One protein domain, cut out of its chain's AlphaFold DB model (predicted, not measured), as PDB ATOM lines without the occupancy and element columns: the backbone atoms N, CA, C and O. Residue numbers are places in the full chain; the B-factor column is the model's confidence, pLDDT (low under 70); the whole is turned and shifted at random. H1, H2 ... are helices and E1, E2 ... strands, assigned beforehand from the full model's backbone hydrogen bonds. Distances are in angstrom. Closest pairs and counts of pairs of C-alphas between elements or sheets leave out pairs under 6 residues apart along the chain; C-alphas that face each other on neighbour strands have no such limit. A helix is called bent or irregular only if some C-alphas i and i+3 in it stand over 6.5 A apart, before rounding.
ATOM      1  N   LEU A 105     137.382 140.603 -24.897       91.25
ATOM      2  CA  LEU A 105     137.421 140.965 -23.479       91.25
ATOM      3  C   LEU A 105     136.466 140.092 -22.672       91.25
ATOM      4  O   LEU A 105     136.895 139.518 -21.676       91.25
ATOM      5  N   LEU A 106     135.229 139.912 -23.141       91.25
ATOM      6  CA  LEU A 106     134.251 139.037 -22.490       91.25
ATOM      7  C   LEU A 106     134.791 137.615 -22.293       91.25
ATOM      8  O   LEU A 106     134.684 137.070 -21.198       91.25
ATOM      9  N   GLU A 107     135.445 137.036 -23.304       92.44
ATOM     10  CA  GLU A 107     136.047 135.702 -23.177       92.44
ATOM     11  C   GLU A 107     137.198 135.654 -22.165       92.44
ATOM     12  O   GLU A 107     137.314 134.688 -21.408       92.44
ATOM     13  N   ARG A 108     138.031 136.702 -22.093       92.25
ATOM     14  CA  ARG A 108     139.093 136.800 -21.075       92.25
ATOM     15  C   ARG A 108     138.529 136.952 -19.661       92.25
ATOM     16  O   ARG A 108     139.082 136.385 -18.721       92.25
ATOM     17  N   GLU A 109     137.447 137.710 -19.508       94.25
ATOM     18  CA  GLU A 109     136.799 137.979 -18.221       94.25
ATOM     19  C   GLU A 109     135.939 136.798 -17.735       94.25
ATOM     20  O   GLU A 109     135.772 136.619 -16.528       94.25
ATOM     21  N   ARG A 110     135.415 135.962 -18.645       94.81
ATOM     22  CA  ARG A 110     134.517 134.831 -18.346       94.81
ATOM     23  C   ARG A 110     134.985 133.946 -17.173       94.81
ATOM     24  O   ARG A 110     134.194 133.771 -16.245       94.81
ATOM     25  N   PRO A 111     136.220 133.402 -17.137       96.50
ATOM     26  CA  PRO A 111     136.658 132.567 -16.014       96.50
ATOM     27  C   PRO A 111     136.736 133.335 -14.685       96.50
ATOM     28  O   PRO A 111     136.447 132.759 -13.637       96.50
ATOM     29  N   VAL A 112     137.073 134.630 -14.721       97.06
ATOM     30  CA  VAL A 112     137.106 135.496 -13.532       97.06
ATOM     31  C   VAL A 112     135.695 135.718 -12.999       97.06
ATOM     32  O   VAL A 112     135.465 135.556 -11.806       97.06
ATOM     33  N   ARG A 113     134.730 136.023 -13.879       96.00
ATOM     34  CA  ARG A 113     133.317 136.217 -13.504       96.00
ATOM     35  C   ARG A 113     132.725 134.963 -12.867       96.00
ATOM     36  O   ARG A 113     132.082 135.060 -11.830       96.00
ATOM     37  N   VAL A 114     133.007 133.783 -13.428       96.06
ATOM     38  CA  VAL A 114     132.573 132.500 -12.845       96.06
ATOM     39  C   VAL A 114     133.151 132.299 -11.442       96.06
ATOM     40  O   VAL A 114     132.430 131.897 -10.530       96.06
ATOM     41  N   ALA A 115     134.441 132.583 -11.247       97.06
ATOM     42  CA  ALA A 115     135.063 132.486  -9.931       97.06
ATOM     43  C   ALA A 115     134.510 133.525  -8.942       97.06
ATOM     44  O   ALA A 115     134.291 133.196  -7.779       97.06
ATOM     45  N   ALA A 116     134.220 134.740  -9.406       96.50
ATOM     46  CA  ALA A 116     133.621 135.799  -8.602       96.50
ATOM     47  C   ALA A 116     132.217 135.415  -8.118       96.50
ATOM     48  O   ALA A 116     131.942 135.529  -6.929       96.50
ATOM     49  N   SER A 117     131.364 134.870  -8.993       94.75
ATOM     50  CA  SER A 117     130.045 134.358  -8.597       94.75
ATOM     51  C   SER A 117     130.147 133.257  -7.540       94.75
ATOM     52  O   SER A 117     129.453 133.313  -6.530       94.75
ATOM     53  N   ARG A 118     131.069 132.298  -7.706       94.94
ATOM     54  CA  ARG A 118     131.309 131.254  -6.692       94.94
ATOM     55  C   ARG A 118     131.788 131.835  -5.364       94.94
ATOM     56  O   ARG A 118     131.409 131.337  -4.309       94.94
ATOM     57  N   PHE A 119     132.623 132.870  -5.416       94.56
ATOM     58  CA  PHE A 119     133.113 133.527  -4.215       94.56
ATOM     59  C   PHE A 119     131.997 134.290  -3.495       94.56
ATOM     60  O   PHE A 119     131.864 134.130  -2.288       94.56
ATOM     61  N   LEU A 120     131.133 135.012  -4.219       92.50
ATOM     62  CA  LEU A 120     129.926 135.630  -3.651       92.50
ATOM     63  C   LEU A 120     129.030 134.598  -2.966       92.50
ATOM     64  O   LEU A 120     128.596 134.807  -1.837       92.50
ATOM     65  N   GLU A 121     128.789 133.462  -3.621       90.69
ATOM     66  CA  GLU A 121     127.997 132.374  -3.047       90.69
ATOM     67  C   GLU A 121     128.621 131.800  -1.768       90.69
ATOM     68  O   GLU A 121     127.892 131.452  -0.840       90.69
ATOM     69  N   ALA A 122     129.952 131.679  -1.712       90.56
ATOM     70  CA  ALA A 122     130.660 131.235  -0.514       90.56
ATOM     71  C   ALA A 122     130.546 132.266   0.617       90.56
ATOM     72  O   ALA A 122     130.138 131.909   1.722       90.56
ATOM     73  N   LEU A 123     130.800 133.548   0.324       88.44
ATOM     74  CA  LEU A 123     130.660 134.636   1.296       88.44
ATOM     75  C   LEU A 123     129.237 134.705   1.865       88.44
ATOM     76  O   LEU A 123     129.061 134.835   3.070       88.44
ATOM     77  N   ALA A 124     128.214 134.525   1.025       86.19
ATOM     78  CA  ALA A 124     126.819 134.523   1.458       86.19
ATOM     79  C   ALA A 124     126.450 133.359   2.404       86.19
ATOM     80  O   ALA A 124     125.439 133.450   3.101       86.19
ATOM     81  N   ARG A 125     127.223 132.262   2.418       84.50
ATOM     82  CA  ARG A 125     126.992 131.101   3.299       84.50
ATOM     83  C   ARG A 125     127.832 131.127   4.569       84.50
ATOM     84  O   ARG A 125     127.352 130.702   5.615       84.50
ATOM     85  N   GLU A 126     129.090 131.532   4.446       76.38
ATOM     86  CA  GLU A 126     130.129 131.256   5.444       76.38
ATOM     87  C   GLU A 126     130.582 132.509   6.194       76.38
ATOM     88  O   GLU A 126     131.096 132.400   7.307       76.38
ATOM     89  N   ASP A 127     130.389 133.701   5.622       66.88
ATOM     90  CA  ASP A 127     130.919 134.922   6.213       66.88
ATOM     91  C   ASP A 127     129.967 135.498   7.274       66.88
ATOM     92  O   ASP A 127     129.041 136.261   6.997       66.88
ATOM     93  N   THR A 128     130.213 135.128   8.531       60.09
ATOM     94  CA  THR A 128     129.504 135.677   9.696       60.09
ATOM     95  C   THR A 128     130.076 137.015  10.171       60.09
ATOM     96  O   THR A 128     129.539 137.594  11.117       60.09
ATOM     97  N   SER A 129     131.172 137.512   9.573       57.16
ATOM     98  CA  SER A 129     131.811 138.767  10.002       57.16
ATOM     99  C   SER A 129     130.935 139.993   9.728       57.16
ATOM    100  O   SER A 129     131.073 141.019  10.395       57.16
ATOM    101  N   PHE A 130     129.954 139.858   8.830       50.88
ATOM    102  CA  PHE A 130     128.920 140.855   8.588       50.88
ATOM    103  C   PHE A 130     127.607 140.481   9.266       50.88
ATOM    104  O   PHE A 130     126.602 140.123   8.651       50.88
ATOM    105  N   ALA A 131     127.591 140.682  10.578       39.69
ATOM    106  CA  ALA A 131     126.352 140.925  11.290       39.69
ATOM    107  C   ALA A 131     125.665 142.190  10.703       39.69
ATOM    108  O   ALA A 131     126.003 143.328  11.020       39.69
ATOM    109  N   HIS A 132     124.675 141.968   9.834       48.75
ATOM    110  CA  HIS A 132     123.493 142.813   9.592       48.75
ATOM    111  C   HIS A 132     123.535 144.043   8.666       48.75
ATOM    112  O   HIS A 132     122.453 144.577   8.422       48.75
ATOM    113  N   ARG A 133     124.664 144.510   8.111       55.69
ATOM    114  CA  ARG A 133     124.619 145.728   7.258       55.69
ATOM    115  C   ARG A 133     124.460 145.501   5.763       55.69
ATOM    116  O   ARG A 133     123.870 146.358   5.116       55.69
ATOM    117  N   PHE A 134     124.938 144.384   5.223       64.06
ATOM    118  CA  PHE A 134     124.857 144.166   3.784       64.06
ATOM    119  C   PHE A 134     124.568 142.707   3.441       64.06
ATOM    120  O   PHE A 134     125.347 141.817   3.786       64.06
ATOM    121  N   PRO A 135     123.429 142.435   2.805       72.50
ATOM    122  CA  PRO A 135     123.044 141.085   2.441       72.50
ATOM    123  C   PRO A 135     123.787 140.633   1.176       72.50
ATOM    124  O   PRO A 135     123.415 140.985   0.066       72.50
ATOM    125  N   LEU A 136     124.809 139.789   1.345       80.50
ATOM    126  CA  LEU A 136     125.546 139.169   0.229       80.50
ATOM    127  C   LEU A 136     124.719 138.117  -0.538       80.50
ATOM    128  O   LEU A 136     125.092 137.702  -1.632       80.50
ATOM    129  N   GLY A 137     123.594 137.685   0.039       83.56
ATOM    130  CA  GLY A 137     122.600 136.832  -0.605       83.56
ATOM    131  C   GLY A 137     121.535 137.631  -1.363       83.56
ATOM    132  O   GLY A 137     121.814 138.619  -2.031       83.56
ATOM    133  N   ARG A 138     120.278 137.186  -1.266       89.50
ATOM    134  CA  ARG A 138     119.135 137.929  -1.813       89.50
ATOM    135  C   ARG A 138     118.706 139.028  -0.852       89.50
ATOM    136  O   ARG A 138     118.633 138.787   0.353       89.50
ATOM    137  N   PHE A 139     118.335 140.187  -1.382       89.19
ATOM    138  CA  PHE A 139     117.953 141.328  -0.556       89.19
ATOM    139  C   PHE A 139     116.895 142.216  -1.162       89.19
ATOM    140  O   PHE A 139     116.703 142.227  -2.370       89.19
ATOM    141  N   ARG A 140     116.192 142.964  -0.312       90.50
ATOM    142  CA  ARG A 140     115.231 143.954  -0.789       90.50
ATOM    143  C   ARG A 140     115.969 145.171  -1.320       90.50
ATOM    144  O   ARG A 140     116.843 145.702  -0.643       90.50
ATOM    145  N   CYS A 141     115.584 145.595  -2.508       89.56
ATOM    146  CA  CYS A 141     116.119 146.759  -3.193       89.56
ATOM    147  C   CYS A 141     114.967 147.543  -3.821       89.56
ATOM    148  O   CYS A 141     113.884 146.994  -4.044       89.56
ATOM    149  N   SER A 142     115.225 148.806  -4.139       89.19
ATOM    150  CA  SER A 142     114.307 149.638  -4.908       89.19
ATOM    151  C   SER A 142     114.802 149.729  -6.343       89.19
ATOM    152  O   SER A 142     115.951 150.099  -6.582       89.19
ATOM    153  N   LEU A 143     113.934 149.389  -7.291       88.38
ATOM    154  CA  LEU A 143     114.177 149.615  -8.710       88.38
ATOM    155  C   LEU A 143     113.662 150.995  -9.067       88.38
ATOM    156  O   LEU A 143     112.483 151.295  -8.837       88.38
ATOM    157  N   GLU A 144     114.521 151.820  -9.650       82.12
ATOM    158  CA  GLU A 144     114.052 153.036 -10.294       82.12
ATOM    159  C   GLU A 144     113.375 152.661 -11.613       82.12
ATOM    160  O   GLU A 144     113.906 151.901 -12.429       82.12
ATOM    161  N   SER A 145     112.156 153.161 -11.802       71.12
ATOM    162  CA  SER A 145     111.473 153.052 -13.087       71.12
ATOM    163  C   SER A 145     112.042 154.088 -14.065       71.12
ATOM    164  O   SER A 145     112.784 154.989 -13.675       71.12
ATOM    165  N   GLU A 146     111.644 154.000 -15.337       72.31
ATOM    166  CA  GLU A 146     111.883 155.083 -16.300       72.31
ATOM    167  C   GLU A 146     111.473 156.460 -15.736       72.31
ATOM    168  O   GLU A 146     110.586 156.517 -14.873       72.31
ATOM    169  N   PRO A 147     112.071 157.570 -16.216       68.56
ATOM    170  CA  PRO A 147     111.796 158.910 -15.705       68.56
ATOM    171  C   PRO A 147     110.293 159.184 -15.525       68.56
ATOM    172  O   PRO A 147     109.533 159.217 -16.491       68.56
ATOM    173  N   GLY A 148     109.865 159.379 -14.273       74.31
ATOM    174  CA  GLY A 148     108.465 159.624 -13.900       74.31
ATOM    175  C   GLY A 148     107.695 158.408 -13.363       74.31
ATOM    176  O   GLY A 148     106.587 158.576 -12.853       74.31
ATOM    177  N   GLY A 149     108.259 157.200 -13.414       75.19
ATOM    178  CA  GLY A 149     107.728 156.042 -12.697       75.19
ATOM    179  C   GLY A 149     108.253 155.998 -11.258       75.19
ATOM    180  O   GLY A 149     109.441 156.189 -11.017       75.19
ATOM    181  N   GLY A 150     107.378 155.747 -10.285       81.94
ATOM    182  CA  GLY A 150     107.795 155.577  -8.890       81.94
ATOM    183  C   GLY A 150     108.762 154.400  -8.702       81.94
ATOM    184  O   GLY A 150     108.778 153.459  -9.504       81.94
ATOM    185  N   ALA A 151     109.545 154.445  -7.623       86.44
ATOM    186  CA  ALA A 151     110.379 153.323  -7.208       86.44
ATOM    187  C   ALA A 151     109.513 152.090  -6.898       86.44
ATOM    188  O   ALA A 151     108.394 152.216  -6.391       86.44
ATOM    189  N   ARG A 152     110.020 150.897  -7.215       89.06
ATOM    190  CA  ARG A 152     109.330 149.624  -6.955       89.06
ATOM    191  C   ARG A 152     110.209 148.708  -6.124       89.06
ATOM    192  O   ARG A 152     111.374 148.518  -6.460       89.06
ATOM    193  N   ASP A 153     109.629 148.101  -5.097       91.50
ATOM    194  CA  ASP A 153     110.315 147.078  -4.315       91.50
ATOM    195  C   ASP A 153     110.590 145.845  -5.181       91.50
ATOM    196  O   ASP A 153     109.710 145.339  -5.883       91.50
ATOM    197  N   ALA A 154     111.810 145.331  -5.090       92.31
ATOM    198  CA  ALA A 154     112.219 144.090  -5.719       92.31
ATOM    199  C   ALA A 154     113.134 143.284  -4.797       92.31
ATOM    200  O   ALA A 154     113.572 143.733  -3.733       92.31
ATOM    201  N   LEU A 155     113.413 142.058  -5.225       93.44
ATOM    202  CA  LEU A 155     114.470 141.243  -4.660       93.44
ATOM    203  C   LEU A 155     115.679 141.343  -5.588       93.44
ATOM    204  O   LEU A 155     115.544 141.065  -6.774       93.44
ATOM    205  N   CYS A 156     116.834 141.717  -5.059       92.31
ATOM    206  CA  CYS A 156     118.096 141.831  -5.775       92.31
ATOM    207  C   CYS A 156     119.114 140.793  -5.301       92.31
ATOM    208  O   CYS A 156     118.959 140.167  -4.248       92.31
ATOM    209  N   VAL A 157     120.157 140.635  -6.106       92.50
ATOM    210  CA  VAL A 157     121.381 139.880  -5.827       92.50
ATOM    211  C   VAL A 157     122.589 140.700  -6.280       92.50
ATOM    212  O   VAL A 157     122.446 141.619  -7.086       92.50
ATOM    213  N   HIS A 158     123.778 140.364  -5.784       92.25
ATOM    214  CA  HIS A 158     125.024 140.882  -6.344       92.25
ATOM    215  C   HIS A 158     125.482 140.027  -7.518       92.25
ATOM    216  O   HIS A 158     125.581 138.806  -7.401       92.25
ATOM    217  N   GLU A 159     125.812 140.676  -8.631       92.12
ATOM    218  CA  GLU A 159     126.371 140.023  -9.812       92.12
ATOM    219  C   GLU A 159     127.666 140.729 -10.248       92.12
ATOM    220  O   GLU A 159     127.758 141.957 -10.138       92.12
ATOM    221  N   PRO A 160     128.680 139.989 -10.739       93.75
ATOM    222  CA  PRO A 160     129.876 140.589 -11.323       93.75
ATOM    223  C   PRO A 160     129.523 141.535 -12.476       93.75
ATOM    224  O   PRO A 160     128.968 141.094 -13.482       93.75
ATOM    225  N   ASP A 161     129.911 142.804 -12.365       90.88
ATOM    226  CA  ASP A 161     129.621 143.854 -13.346       90.88
ATOM    227  C   ASP A 161     130.885 144.256 -14.116       90.88
ATOM    228  O   ASP A 161     131.044 143.878 -15.280       90.88
ATOM    229  N   ALA A 162     131.849 144.898 -13.452       91.25
ATOM    230  CA  ALA A 162     133.125 145.278 -14.058       91.25
ATOM    231  C   ALA A 162     134.266 144.372 -13.584       91.25
ATOM    232  O   ALA A 162     134.354 144.018 -12.410       91.25
ATOM    233  N   VAL A 163     135.168 144.020 -14.503       94.56
ATOM    234  CA  VAL A 163     136.322 143.158 -14.228       94.56
ATOM    235  C   VAL A 163     137.594 143.837 -14.722       94.56
ATOM    236  O   VAL A 163     137.690 144.225 -15.884       94.56
ATOM    237  N   MET A 164     138.586 143.945 -13.845       94.06
ATOM    238  CA  MET A 164     139.941 144.383 -14.176       94.06
ATOM    239  C   MET A 164     140.896 143.226 -13.924       94.06
ATOM    240  O   MET A 164     140.911 142.684 -12.824       94.06
ATOM    241  N   VAL A 165     141.692 142.846 -14.924       93.62
ATOM    242  CA  VAL A 165     142.653 141.738 -14.823       93.62
ATOM    243  C   VAL A 165     144.054 142.252 -15.108       93.62
ATOM    244  O   VAL A 165     144.290 142.848 -16.158       93.62
ATOM    245  N   GLN A 166     144.995 141.957 -14.215       92.75
ATOM    246  CA  GLN A 166     146.411 142.226 -14.432       92.75
ATOM    247  C   GLN A 166     147.266 141.068 -13.926       92.75
ATOM    248  O   GLN A 166     147.344 140.788 -12.731       92.75
ATOM    249  N   GLY A 167     147.941 140.392 -14.859       91.50
ATOM    250  CA  GLY A 167     148.748 139.217 -14.545       91.50
ATOM    251  C   GLY A 167     147.908 138.125 -13.877       91.50
ATOM    252  O   GLY A 167     146.954 137.621 -14.468       91.50
ATOM    253  N   GLY A 168     148.284 137.753 -12.653       94.44
ATOM    254  CA  GLY A 168     147.579 136.767 -11.830       94.44
ATOM    255  C   GLY A 168     146.562 137.364 -10.855       94.44
ATOM    256  O   GLY A 168     146.159 136.668  -9.932       94.44
ATOM    257  N   LEU A 169     146.174 138.631 -11.001       96.50
ATOM    258  CA  LEU A 169     145.200 139.284 -10.125       96.50
ATOM    259  C   LEU A 169     144.007 139.805 -10.910       96.50
ATOM    260  O   LEU A 169     144.138 140.218 -12.065       96.50
ATOM    261  N   ALA A 170     142.852 139.814 -10.253       97.31
ATOM    262  CA  ALA A 170     141.663 140.451 -10.772       97.31
ATOM    263  C   ALA A 170     140.886 141.179  -9.677       97.31
ATOM    264  O   ALA A 170     140.741 140.689  -8.561       97.31
ATOM    265  N   SER A 171     140.361 142.342 -10.038       97.25
ATOM    266  CA  SER A 171     139.408 143.108  -9.244       97.25
ATOM    267  C   SER A 171     138.053 143.046  -9.932       97.25
ATOM    268  O   SER A 171     137.959 143.283 -11.139       97.25
ATOM    269  N   VAL A 172     137.016 142.697  -9.179       97.19
ATOM    270  CA  VAL A 172     135.651 142.560  -9.688       97.19
ATOM    271  C   VAL A 172     134.735 143.473  -8.898       97.19
ATOM    272  O   VAL A 172     134.522 143.252  -7.708       97.19
ATOM    273  N   LEU A 173     134.177 144.476  -9.564       95.12
ATOM    274  CA  LEU A 173     133.072 145.263  -9.034       95.12
ATOM    275  C   LEU A 173     131.780 144.480  -9.250       95.12
ATOM    276  O   LEU A 173     131.492 144.048 -10.367       95.12
ATOM    277  N   CYS A 174     131.003 144.311  -8.191       93.69
ATOM    278  CA  CYS A 174     129.688 143.699  -8.240       93.69
ATOM    279  C   CYS A 174     128.620 144.789  -8.170       93.69
ATOM    280  O   CYS A 174     128.646 145.632  -7.272       93.69
ATOM    281  N   ALA A 175     127.665 144.740  -9.091       90.75
ATOM    282  CA  ALA A 175     126.479 145.582  -9.055       90.75
ATOM    283  C   ALA A 175     125.316 144.815  -8.423       90.75
ATOM    284  O   ALA A 175     125.290 143.580  -8.423       90.75
ATOM    285  N   ALA A 176     124.343 145.543  -7.880       90.75
ATOM    286  CA  ALA A 176     123.053 144.943  -7.593       90.75
ATOM    287  C   ALA A 176     122.262 144.784  -8.884       90.75
ATOM    288  O   ALA A 176     122.134 145.725  -9.666       90.75
ATOM    289  N   ALA A 177     121.698 143.601  -9.066       90.50
ATOM    290  CA  ALA A 177     120.793 143.301 -10.156       90.50
ATOM    291  C   ALA A 177     119.490 142.728  -9.591       90.50
ATOM    292  O   ALA A 177     119.523 141.998  -8.590       90.50
ATOM    293  N   PRO A 178     118.338 143.012 -10.218       91.25
ATOM    294  CA  PRO A 178     117.092 142.338  -9.886       91.25
ATOM    295  C   PRO A 178     117.254 140.825 -10.030       91.25
ATOM    296  O   PRO A 178     117.775 140.326 -11.027       91.25
ATOM    297  N   HIS A 179     116.785 140.085  -9.032       92.00
ATOM    298  CA  HIS A 179     116.801 138.628  -9.042       92.00
ATOM    299  C   HIS A 179     115.861 138.058 -10.115       92.00
ATOM    300  O   HIS A 179     116.133 136.999 -10.679       92.00
ATOM    301  N   ASP A 180     114.758 138.757 -10.393       90.38
ATOM    302  CA  ASP A 180     113.828 138.398 -11.457       90.38
ATOM    303  C   ASP A 180     114.412 138.759 -12.831       90.38
ATOM    304  O   ASP A 180     114.688 139.922 -13.134       90.38
ATOM    305  N   ALA A 181     114.553 137.749 -13.692       85.00
ATOM    306  CA  ALA A 181     115.050 137.915 -15.052       85.00
ATOM    307  C   ALA A 181     114.195 138.883 -15.888       85.00
ATOM    308  O   ALA A 181     114.740 139.563 -16.757       85.00
ATOM    309  N   ALA A 182     112.888 138.984 -15.612       86.81
ATOM    310  CA  ALA A 182     111.987 139.913 -16.296       86.81
ATOM    311  C   ALA A 182     112.287 141.389 -15.982       86.81
ATOM    312  O   ALA A 182     111.842 142.275 -16.705       86.81
ATOM    313  N   GLN A 183     113.041 141.651 -14.911       83.94
ATOM    314  CA  GLN A 183     113.414 142.991 -14.459       83.94
ATOM    315  C   GLN A 183     114.872 143.338 -14.801       83.94
ATOM    316  O   GLN A 183     115.343 144.421 -14.455       83.94
ATOM    317  N   ARG A 184     115.604 142.449 -15.487       78.38
ATOM    318  CA  ARG A 184     116.993 142.706 -15.892       78.38
ATOM    319  C   ARG A 184     117.096 143.982 -16.726       78.38
ATOM    320  O   ARG A 184     116.328 144.192 -17.658       78.38
ATOM    321  N   GLY A 185     118.078 144.813 -16.388       73.44
ATOM    322  CA  GLY A 185     118.280 146.133 -16.990       73.44
ATOM    323  C   GLY A 185     117.628 147.284 -16.220       73.44
ATOM    324  O   GLY A 185     117.933 148.434 -16.522       73.44
ATOM    325  N   ALA A 186     116.791 147.006 -15.211       82.44
ATOM    326  CA  ALA A 186     116.356 148.038 -14.273       82.44
ATOM    327  C   ALA A 186     117.546 148.559 -13.455       82.44
ATOM    328  O   ALA A 186     118.426 147.792 -13.055       82.44
ATOM    329  N   PHE A 187     117.557 149.866 -13.201       81.19
ATOM    330  CA  PHE A 187     118.596 150.494 -12.400       81.19
ATOM    331  C   PHE A 187     118.338 150.230 -10.914       81.19
ATOM    332  O   PHE A 187     117.248 150.498 -10.403       81.19
ATOM    333  N   VAL A 188     119.352 149.695 -10.233       84.06
ATOM    334  CA  VAL A 188     119.350 149.514  -8.782       84.06
ATOM    335  C   VAL A 188     120.328 150.514  -8.193       84.06
ATOM    336  O   VAL A 188     121.531 150.425  -8.438       84.06
ATOM    337  N   GLN A 189     119.821 151.453  -7.402       78.38
ATOM    338  CA  GLN A 189     120.684 152.377  -6.683       78.38
ATOM    339  C   GLN A 189     121.170 151.728  -5.386       78.38
ATOM    340  O   GLN A 189     120.372 151.308  -4.548       78.38
ATOM    341  N   LEU A 190     122.488 151.671  -5.222       81.62
ATOM    342  CA  LEU A 190     123.147 151.346  -3.965       81.62
ATOM    343  C   LEU A 190     124.143 152.447  -3.625       81.62
ATOM    344  O   LEU A 190     124.849 152.940  -4.504       81.62
ATOM    345  N   ASP A 191     124.222 152.791  -2.343       83.00
ATOM    346  CA  ASP A 191     125.194 153.770  -1.855       83.00
ATOM    347  C   ASP A 191     126.609 153.184  -1.751       83.00
ATOM    348  O   ASP A 191     127.584 153.935  -1.789       83.00
ATOM    349  N   ASP A 192     126.719 151.857  -1.646       86.81
ATOM    350  CA  ASP A 192     127.970 151.117  -1.481       86.81
ATOM    351  C   ASP A 192     128.272 150.219  -2.685       86.81
ATOM    352  O   ASP A 192     127.376 149.654  -3.318       86.81
ATOM    353  N   ALA A 193     129.564 150.039  -2.962       88.12
ATOM    354  CA  ALA A 193     130.068 149.135  -3.985       88.12
ATOM    355  C   ALA A 193     130.697 147.894  -3.341       88.12
ATOM    356  O   ALA A 193     131.535 148.011  -2.441       88.12
ATOM    357  N   LEU A 194     130.329 146.708  -3.828       92.94
ATOM    358  CA  LEU A 194     130.965 145.451  -3.440       92.94
ATOM    359  C   LEU A 194     132.077 145.113  -4.432       92.94
ATOM    360  O   LEU A 194     131.834 144.939  -5.622       92.94
ATOM    361  N   TRP A 195     133.293 144.979  -3.927       95.44
ATOM    362  CA  TRP A 195     134.481 144.625  -4.687       95.44
ATOM    363  C   TRP A 195     135.018 143.278  -4.229       95.44
ATOM    364  O   TRP A 195     135.144 143.029  -3.032       95.44
ATOM    365  N   LEU A 196     135.402 142.431  -5.175       96.38
ATOM    366  CA  LEU A 196     136.086 141.170  -4.914       96.38
ATOM    367  C   LEU A 196     137.502 141.235  -5.475       96.38
ATOM    368  O   LEU A 196     137.719 141.698  -6.596       96.38
ATOM    369  N   LEU A 197     138.455 140.734  -4.703       97.06
ATOM    370  CA  LEU A 197     139.820 140.490  -5.133       97.06
ATOM    371  C   LEU A 197     139.980 138.997  -5.392       97.06
ATOM    372  O   LEU A 197     139.747 138.168  -4.507       97.06
ATOM    373  N   LEU A 198     140.394 138.662  -6.608       97.69
ATOM    374  CA  LEU A 198     140.676 137.300  -7.021       97.69
ATOM    375  C   LEU A 198     142.144 137.158  -7.407       97.69
ATOM    376  O   LEU A 198     142.754 138.065  -7.977       97.69
ATOM    377  N   ARG A 199     142.689 135.974  -7.144       96.19
ATOM    378  CA  ARG A 199     144.029 135.563  -7.551       96.19
ATOM    379  C   ARG A 199     143.944 134.356  -8.473       96.19
ATOM    380  O   ARG A 199     143.079 133.498  -8.316       96.19
ATOM    381  N   ARG A 200     144.842 134.310  -9.449       96.12
ATOM    382  CA  ARG A 200     145.052 133.173 -10.330       96.12
ATOM    383  C   ARG A 200     146.058 132.224  -9.687       96.12
ATOM    384  O   ARG A 200     147.198 132.609  -9.446       96.12
ATOM    385  N   GLU A 201     145.623 131.002  -9.440       94.75
ATOM    386  CA  GLU A 201     146.444 129.908  -8.926       94.75
ATOM    387  C   GLU A 201     147.325 129.307 -10.038       94.75
ATOM    388  O   GLU A 201     147.156 129.617 -11.224       94.75
ATOM    389  N   ALA A 202     148.286 128.457  -9.663       90.25
ATOM    390  CA  ALA A 202     149.299 127.912 -10.574       90.25
ATOM    391  C   ALA A 202     148.689 127.116 -11.745       90.25
ATOM    392  O   ALA A 202     149.169 127.193 -12.876       90.25
ATOM    393  N   GLU A 203     147.579 126.422 -11.499       91.25
ATOM    394  CA  GLU A 203     146.816 125.655 -12.488       91.25
ATOM    395  C   GLU A 203     145.977 126.561 -13.413       91.25
ATOM    396  O   GLU A 203     145.295 126.094 -14.324       91.25
ATOM    397  N   GLY A 204     146.004 127.877 -13.187       91.50
ATOM    398  CA  GLY A 204     145.292 128.877 -13.972       91.50
ATOM    399  C   GLY A 204     143.863 129.158 -13.504       91.50
ATOM    400  O   GLY A 204     143.185 129.962 -14.148       91.50
ATOM    401  N   HIS A 205     143.426 128.534 -12.407       94.50
ATOM    402  CA  HIS A 205     142.119 128.732 -11.783       94.50
ATOM    403  C   HIS A 205     142.079 130.058 -11.021       94.50
ATOM    404  O   HIS A 205     143.088 130.490 -10.477       94.50
ATOM    405  N   TRP A 206     140.913 130.697 -10.962       97.44
ATOM    406  CA  TRP A 206     140.721 131.919 -10.181       97.44
ATOM    407  C   TRP A 206     140.075 131.598  -8.834       97.44
ATOM    408  O   TRP A 206     139.086 130.864  -8.784       97.44
ATOM    409  N   GLN A 207     140.614 132.174  -7.760       96.19
ATOM    410  CA  GLN A 207     140.130 132.031  -6.390       96.19
ATOM    411  C   GLN A 207     139.914 133.409  -5.758       96.19
ATOM    412  O   GLN A 207     140.740 134.305  -5.921       96.19
ATOM    413  N   GLY A 208     138.808 133.580  -5.031       95.75
ATOM    414  CA  GLY A 208     138.576 134.762  -4.204       95.75
ATOM    415  C   GLY A 208     139.492 134.778  -2.986       95.75
ATOM    416  O   GLY A 208     139.600 133.770  -2.292       95.75
ATOM    417  N   VAL A 209     140.163 135.904  -2.747       95.06
ATOM    418  CA  VAL A 209     141.155 136.038  -1.664       95.06
ATOM    419  C   VAL A 209     140.858 137.183  -0.704       95.06
ATOM    420  O   VAL A 209     141.269 137.131   0.450       95.06
ATOM    421  N   ALA A 210     140.142 138.210  -1.158       93.75
ATOM    422  CA  ALA A 210     139.669 139.295  -0.309       93.75
ATOM    423  C   ALA A 210     138.441 139.952  -0.934       93.75
ATOM    424  O   ALA A 210     138.133 139.749  -2.109       93.75
ATOM    425  N   TRP A 211     137.756 140.772  -0.156       93.69
ATOM    426  CA  TRP A 211     136.624 141.550  -0.620       93.69
ATOM    427  C   TRP A 211     136.571 142.880   0.133       93.69
ATOM    428  O   TRP A 211     137.220 143.053   1.165       93.69
ATOM    429  N   PHE A 212     135.849 143.844  -0.423       92.00
ATOM    430  CA  PHE A 212     135.656 145.163   0.160       92.00
ATOM    431  C   PHE A 212     134.233 145.623  -0.120       92.00
ATOM    432  O   PHE A 212     133.756 145.518  -1.246       92.00
ATOM    433  N   LEU A 213     133.577 146.170   0.894       90.00
ATOM    434  CA  LEU A 213     132.294 146.832   0.753       90.00
ATOM    435  C   LEU A 213     132.408 148.248   1.291       90.00
ATOM    436  O   LEU A 213     132.811 148.455   2.437       90.00
ATOM    437  N   GLY A 214     132.006 149.206   0.472       88.38
ATOM    438  CA  GLY A 214     131.857 150.580   0.909       88.38
ATOM    439  C   GLY A 214     131.929 151.557  -0.244       88.38
ATOM    440  O   GLY A 214     131.952 151.191  -1.422       88.38
ATOM    441  N   GLN A 215     132.011 152.828   0.121       87.88
ATOM    442  CA  GLN A 215     132.131 153.913  -0.834       87.88
ATOM    443  C   GLN A 215     133.579 154.102  -1.289       87.88
ATOM    444  O   GLN A 215     134.519 154.153  -0.489       87.88
ATOM    445  N   GLY A 216     133.747 154.285  -2.596       88.31
ATOM    446  CA  GLY A 216     135.021 154.643  -3.204       88.31
ATOM    447  C   GLY A 216     135.932 153.453  -3.500       88.31
ATOM    448  O   GLY A 216     135.489 152.353  -3.821       88.31
ATOM    449  N   GLN A 217     137.235 153.726  -3.482       90.00
ATOM    450  CA  GLN A 217     138.254 152.785  -3.928       90.00
ATOM    451  C   GLN A 217     138.464 151.658  -2.901       90.00
ATOM    452  O   GLN A 217     138.686 151.978  -1.726       90.00
ATOM    453  N   PRO A 218     138.464 150.375  -3.315       94.62
ATOM    454  CA  PRO A 218     138.602 149.262  -2.389       94.62
ATOM    455  C   PRO A 218     139.965 149.267  -1.703       94.62
ATOM    456  O   PRO A 218     140.999 149.558  -2.315       94.62
ATOM    457  N   ARG A 219     139.963 148.965  -0.404       93.38
ATOM    458  CA  ARG A 219     141.164 148.971   0.436       93.38
ATOM    459  C   ARG A 219     141.418 147.599   1.029       93.38
ATOM    460  O   ARG A 219     140.493 146.953   1.509       93.38
ATOM    461  N   LEU A 220     142.685 147.205   1.052       92.44
ATOM    462  CA  LEU A 220     143.161 146.005   1.720       92.44
ATOM    463  C   LEU A 220     144.110 146.400   2.854       92.44
ATOM    464  O   LEU A 220     144.990 147.238   2.659       92.44
ATOM    465  N   GLY A 221     143.932 145.826   4.044       89.19
ATOM    466  CA  GLY A 221     144.836 146.072   5.171       89.19
ATOM    467  C   GLY A 221     146.271 145.636   4.857       89.19
ATOM    468  O   GLY A 221     146.472 144.683   4.107       89.19
ATOM    469  N   THR A 222     147.267 146.306   5.441       87.94
ATOM    470  CA  THR A 222     148.695 146.023   5.201       87.94
ATOM    471  C   THR A 222     149.059 144.558   5.436       87.94
ATOM    472  O   THR A 222     149.722 143.959   4.596       87.94
ATOM    473  N   GLU A 223     148.592 143.961   6.534       88.56
ATOM    474  CA  GLU A 223     148.854 142.552   6.858       88.56
ATOM    475  C   GLU A 223     148.240 141.603   5.816       88.56
ATOM    476  O   GLU A 223     148.912 140.697   5.327       88.56
ATOM    477  N   ALA A 224     146.995 141.858   5.405       89.31
ATOM    478  CA  ALA A 224     146.331 141.083   4.360       89.31
ATOM    479  C   ALA A 224     147.022 141.251   2.996       89.31
ATOM    480  O   ALA A 224     147.182 140.287   2.258       89.31
ATOM    481  N   ALA A 225     147.491 142.452   2.656       89.62
ATOM    482  CA  ALA A 225     148.256 142.671   1.430       89.62
ATOM    483  C   ALA A 225     149.602 141.921   1.451       89.62
ATOM    484  O   ALA A 225     149.994 141.332   0.442       89.62
ATOM    485  N   GLN A 226     150.287 141.901   2.600       89.00
ATOM    486  CA  GLN A 226     151.544 141.172   2.789       89.00
ATOM    487  C   GLN A 226     151.352 139.653   2.723       89.00
ATOM    488  O   GLN A 226     152.153 138.974   2.081       89.00
ATOM    489  N   SER A 227     150.284 139.116   3.322       89.69
ATOM    490  CA  SER A 227     150.008 137.673   3.312       89.69
ATOM    491  C   SER A 227     149.694 137.131   1.914       89.69
ATOM    492  O   SER A 227     149.949 135.961   1.632       89.69
ATOM    493  N   LEU A 228     149.217 137.986   1.002       89.00
ATOM    494  CA  LEU A 228     149.018 137.632  -0.404       89.00
ATOM    495  C   LEU A 228     150.325 137.559  -1.212       89.00
ATOM    496  O   LEU A 228     150.294 137.069  -2.342       89.00
ATOM    497  N   GLY A 229     151.455 138.027  -0.663       90.69
ATOM    498  CA  GLY A 229     152.767 137.967  -1.314       90.69
ATOM    499  C   GLY A 229     152.848 138.768  -2.619       90.69
ATOM    500  O   GLY A 229     153.580 138.388  -3.533       90.69
ATOM    501  N   LEU A 230     152.061 139.839  -2.744       86.06
ATOM    502  CA  LEU A 230     151.957 140.608  -3.986       86.06
ATOM    503  C   LEU A 230     153.128 141.588  -4.137       86.06
ATOM    504  O   LEU A 230     153.565 142.177  -3.144       86.06
ATOM    505  N   PRO A 231     153.629 141.816  -5.366       85.25
ATOM    506  CA  PRO A 231     154.640 142.836  -5.580       85.25
ATOM    507  C   PRO A 231     154.067 144.236  -5.288       85.25
ATOM    508  O   PRO A 231     152.864 144.459  -5.472       85.25
ATOM    509  N   PRO A 232     154.908 145.204  -4.876       84.88
ATOM    510  CA  PRO A 232     154.473 146.586  -4.684       84.88
ATOM    511  C   PRO A 232     153.785 147.139  -5.941       84.88
ATOM    512  O   PRO A 232     154.276 146.940  -7.052       84.88
ATOM    513  N   GLY A 233     152.656 147.834  -5.780       88.06
ATOM    514  CA  GLY A 233     151.909 148.416  -6.901       88.06
ATOM    515  C   GLY A 233     150.918 147.467  -7.590       88.06
ATOM    516  O   GLY A 233     150.141 147.912  -8.434       88.06
ATOM    517  N   ALA A 234     150.934 146.165  -7.279       92.19
ATOM    518  CA  ALA A 234     150.079 145.190  -7.962       92.19
ATOM    519  C   ALA A 234     148.584 145.409  -7.695       92.19
ATOM    520  O   ALA A 234     147.767 145.216  -8.593       92.19
ATOM    521  N   LEU A 235     148.236 145.821  -6.473       93.56
ATOM    522  CA  LEU A 235     146.861 146.114  -6.074       93.56
ATOM    523  C   LEU A 235     146.365 147.406  -6.730       93.56
ATOM    524  O   LEU A 235     145.268 147.437  -7.283       93.56
ATOM    525  N   GLU A 236     147.201 148.441  -6.750       94.00
ATOM    526  CA  GLU A 236     146.909 149.739  -7.361       94.00
ATOM    527  C   GLU A 236     146.584 149.604  -8.844       94.00
ATOM    528  O   GLU A 236     145.673 150.261  -9.349       94.00
ATOM    529  N   ALA A 237     147.281 148.702  -9.528       92.38
ATOM    530  CA  ALA A 237     147.104 148.480 -10.951       92.38
ATOM    531  C   ALA A 237     145.749 147.826 -11.312       92.38
ATOM    532  O   ALA A 237     145.271 147.972 -12.434       92.38
ATOM    533  N   ILE A 238     145.084 147.188 -10.341       94.25
ATOM    534  CA  ILE A 238     143.703 146.687 -10.457       94.25
ATOM    535  C   ILE A 238     142.709 147.498  -9.611       94.25
ATOM    536  O   ILE A 238     141.618 147.023  -9.286       94.25
ATOM    537  N   GLY A 239     143.077 148.727  -9.240       93.75
ATOM    538  CA  GLY A 239     142.189 149.679  -8.578       93.75
ATOM    539  C   GLY A 239     142.058 149.517  -7.064       93.75
ATOM    540  O   GLY A 239     141.247 150.221  -6.474       93.75
ATOM    541  N   TRP A 240     142.852 148.668  -6.413       95.56
ATOM    542  CA  TRP A 240     142.883 148.524  -4.954       95.56
ATOM    543  C   TRP A 240     143.933 149.432  -4.312       95.56
ATOM    544  O   TRP A 240     144.913 149.814  -4.940       95.56
ATOM    545  N   ARG A 241     143.759 149.772  -3.034       94.81
ATOM    546  CA  ARG A 241     144.786 150.456  -2.233       94.81
ATOM    547  C   ARG A 241     145.167 149.640  -1.018       94.81
ATOM    548  O   ARG A 241     144.305 149.045  -0.378       94.81
ATOM    549  N   VAL A 242     146.436 149.700  -0.637       91.50
ATOM    550  CA  VAL A 242     146.847 149.264   0.699       91.50
ATOM    551  C   VAL A 242     146.441 150.346   1.701       91.50
ATOM    552  O   VAL A 242     146.728 151.530   1.502       91.50
ATOM    553  N   ALA A 243     145.715 149.963   2.750       87.56
ATOM    554  CA  ALA A 243     145.370 150.877   3.828       87.56
ATOM    555  C   ALA A 243     146.660 151.333   4.520       87.56
ATOM    556  O   ALA A 243     147.492 150.509   4.891       87.56
TER     557      ALA A 243
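What this domain is: This is residues 105 to 243 of the 245 residues of the protein "Membrane-bound lysozyme-inhibitor of c-type lysozyme" of Desulfovibrio mexicanus (UniProt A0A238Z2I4). A five-stranded antiparallel sheet, curled like part of a barrel, wraps round one long helix, H1. At one end of the long axis the sheet runs out into the hairpin of E1 and the first part of E2, away from H1, while the short helix H2 and the stretch 228 to 243, with no named element, lie toward the other end. The printed part has 139 residues with two named helices and five named strands, along the chain H1 E1 E2 E3 E4 E5 H2; the sheet's order is E1 - E2 - E3 - E4 - E5, a meander, each strand the antiparallel neighbour of the one before. The class is mixed, helices and strands, and the whole is compact, with a radius of gyration of the C-alphas of 15.9 A and spans of 49 by 34 by 27 A.

How they stand to each other: The sheet holds E1, residues 139 to 144, E2, residues 152 to 166, E3, residues 169 to 178, E4, residues 193 to 200, and E5, residues 206 to 214. It is strongly twisted, and E1 and E5 are its edge strands. E2 bends by 69 degrees at residue 155; its pairing is staggered, with E1 over residues 152 to 156 and with E3 over residues 156 to 166. N 141 and O 154 are within hydrogen-bond range at 3.0 A in the hairpin of E1 and E2. The hairpin of E2 and E3, with 164 degrees between directions, has N 164 and O 171 at 2.9 A. In the hairpin of E3 and E4, at 142 degrees, N 172 and O 196 are 2.9 A apart. In the hairpin of E4 and E5, at 159 degrees, N 195 and O 212 are 2.8 A apart, and E5 bends by 59 degrees at residue 209. H1, residues 105 to 126, is on the sheet, which curls round it. The closest C-alphas of H1 and E5 are those of Phe 119 and Gly 208, 5.6 A apart; those of H1 and E2 are Arg 113 and Pro 160, 6.0 A apart. H2, residues 222 to 227, is not on the sheet and is apart from H1. Every O i to N i+4 pair of H2 is within hydrogen-bond range, and 16 of 18 in H1.

Where its parts are: E2 is 38.5 A long, E3 28.3 A, E5 23.4 A, E4 22.8 A and E1 15.7 A. H1 is 31.4 A long, from C-alpha 105 at (137.421, 140.965, -23.479); it has a kink of 36 degrees near residue 112 and is irregular, with C-alphas 108 and 111 7.0 A apart. H2, 8.7 A long, ends with C-alpha 227 at (150.008, 137.673, 3.312).

The domain as a whole: The two C-alphas farthest apart, those of Gly 148 and Ala 202, are 51.8 A apart. The printed part has no cut. The links H1 to E1 and E3 to E4 are long; in the first, residues 128 to 133 stand free. Residues 219 to 220 pair with residues 241 to 242, parallel. The mean pLDDT of the printed part is 87.9, and residues 127 to 134 and residue 147 are under 70.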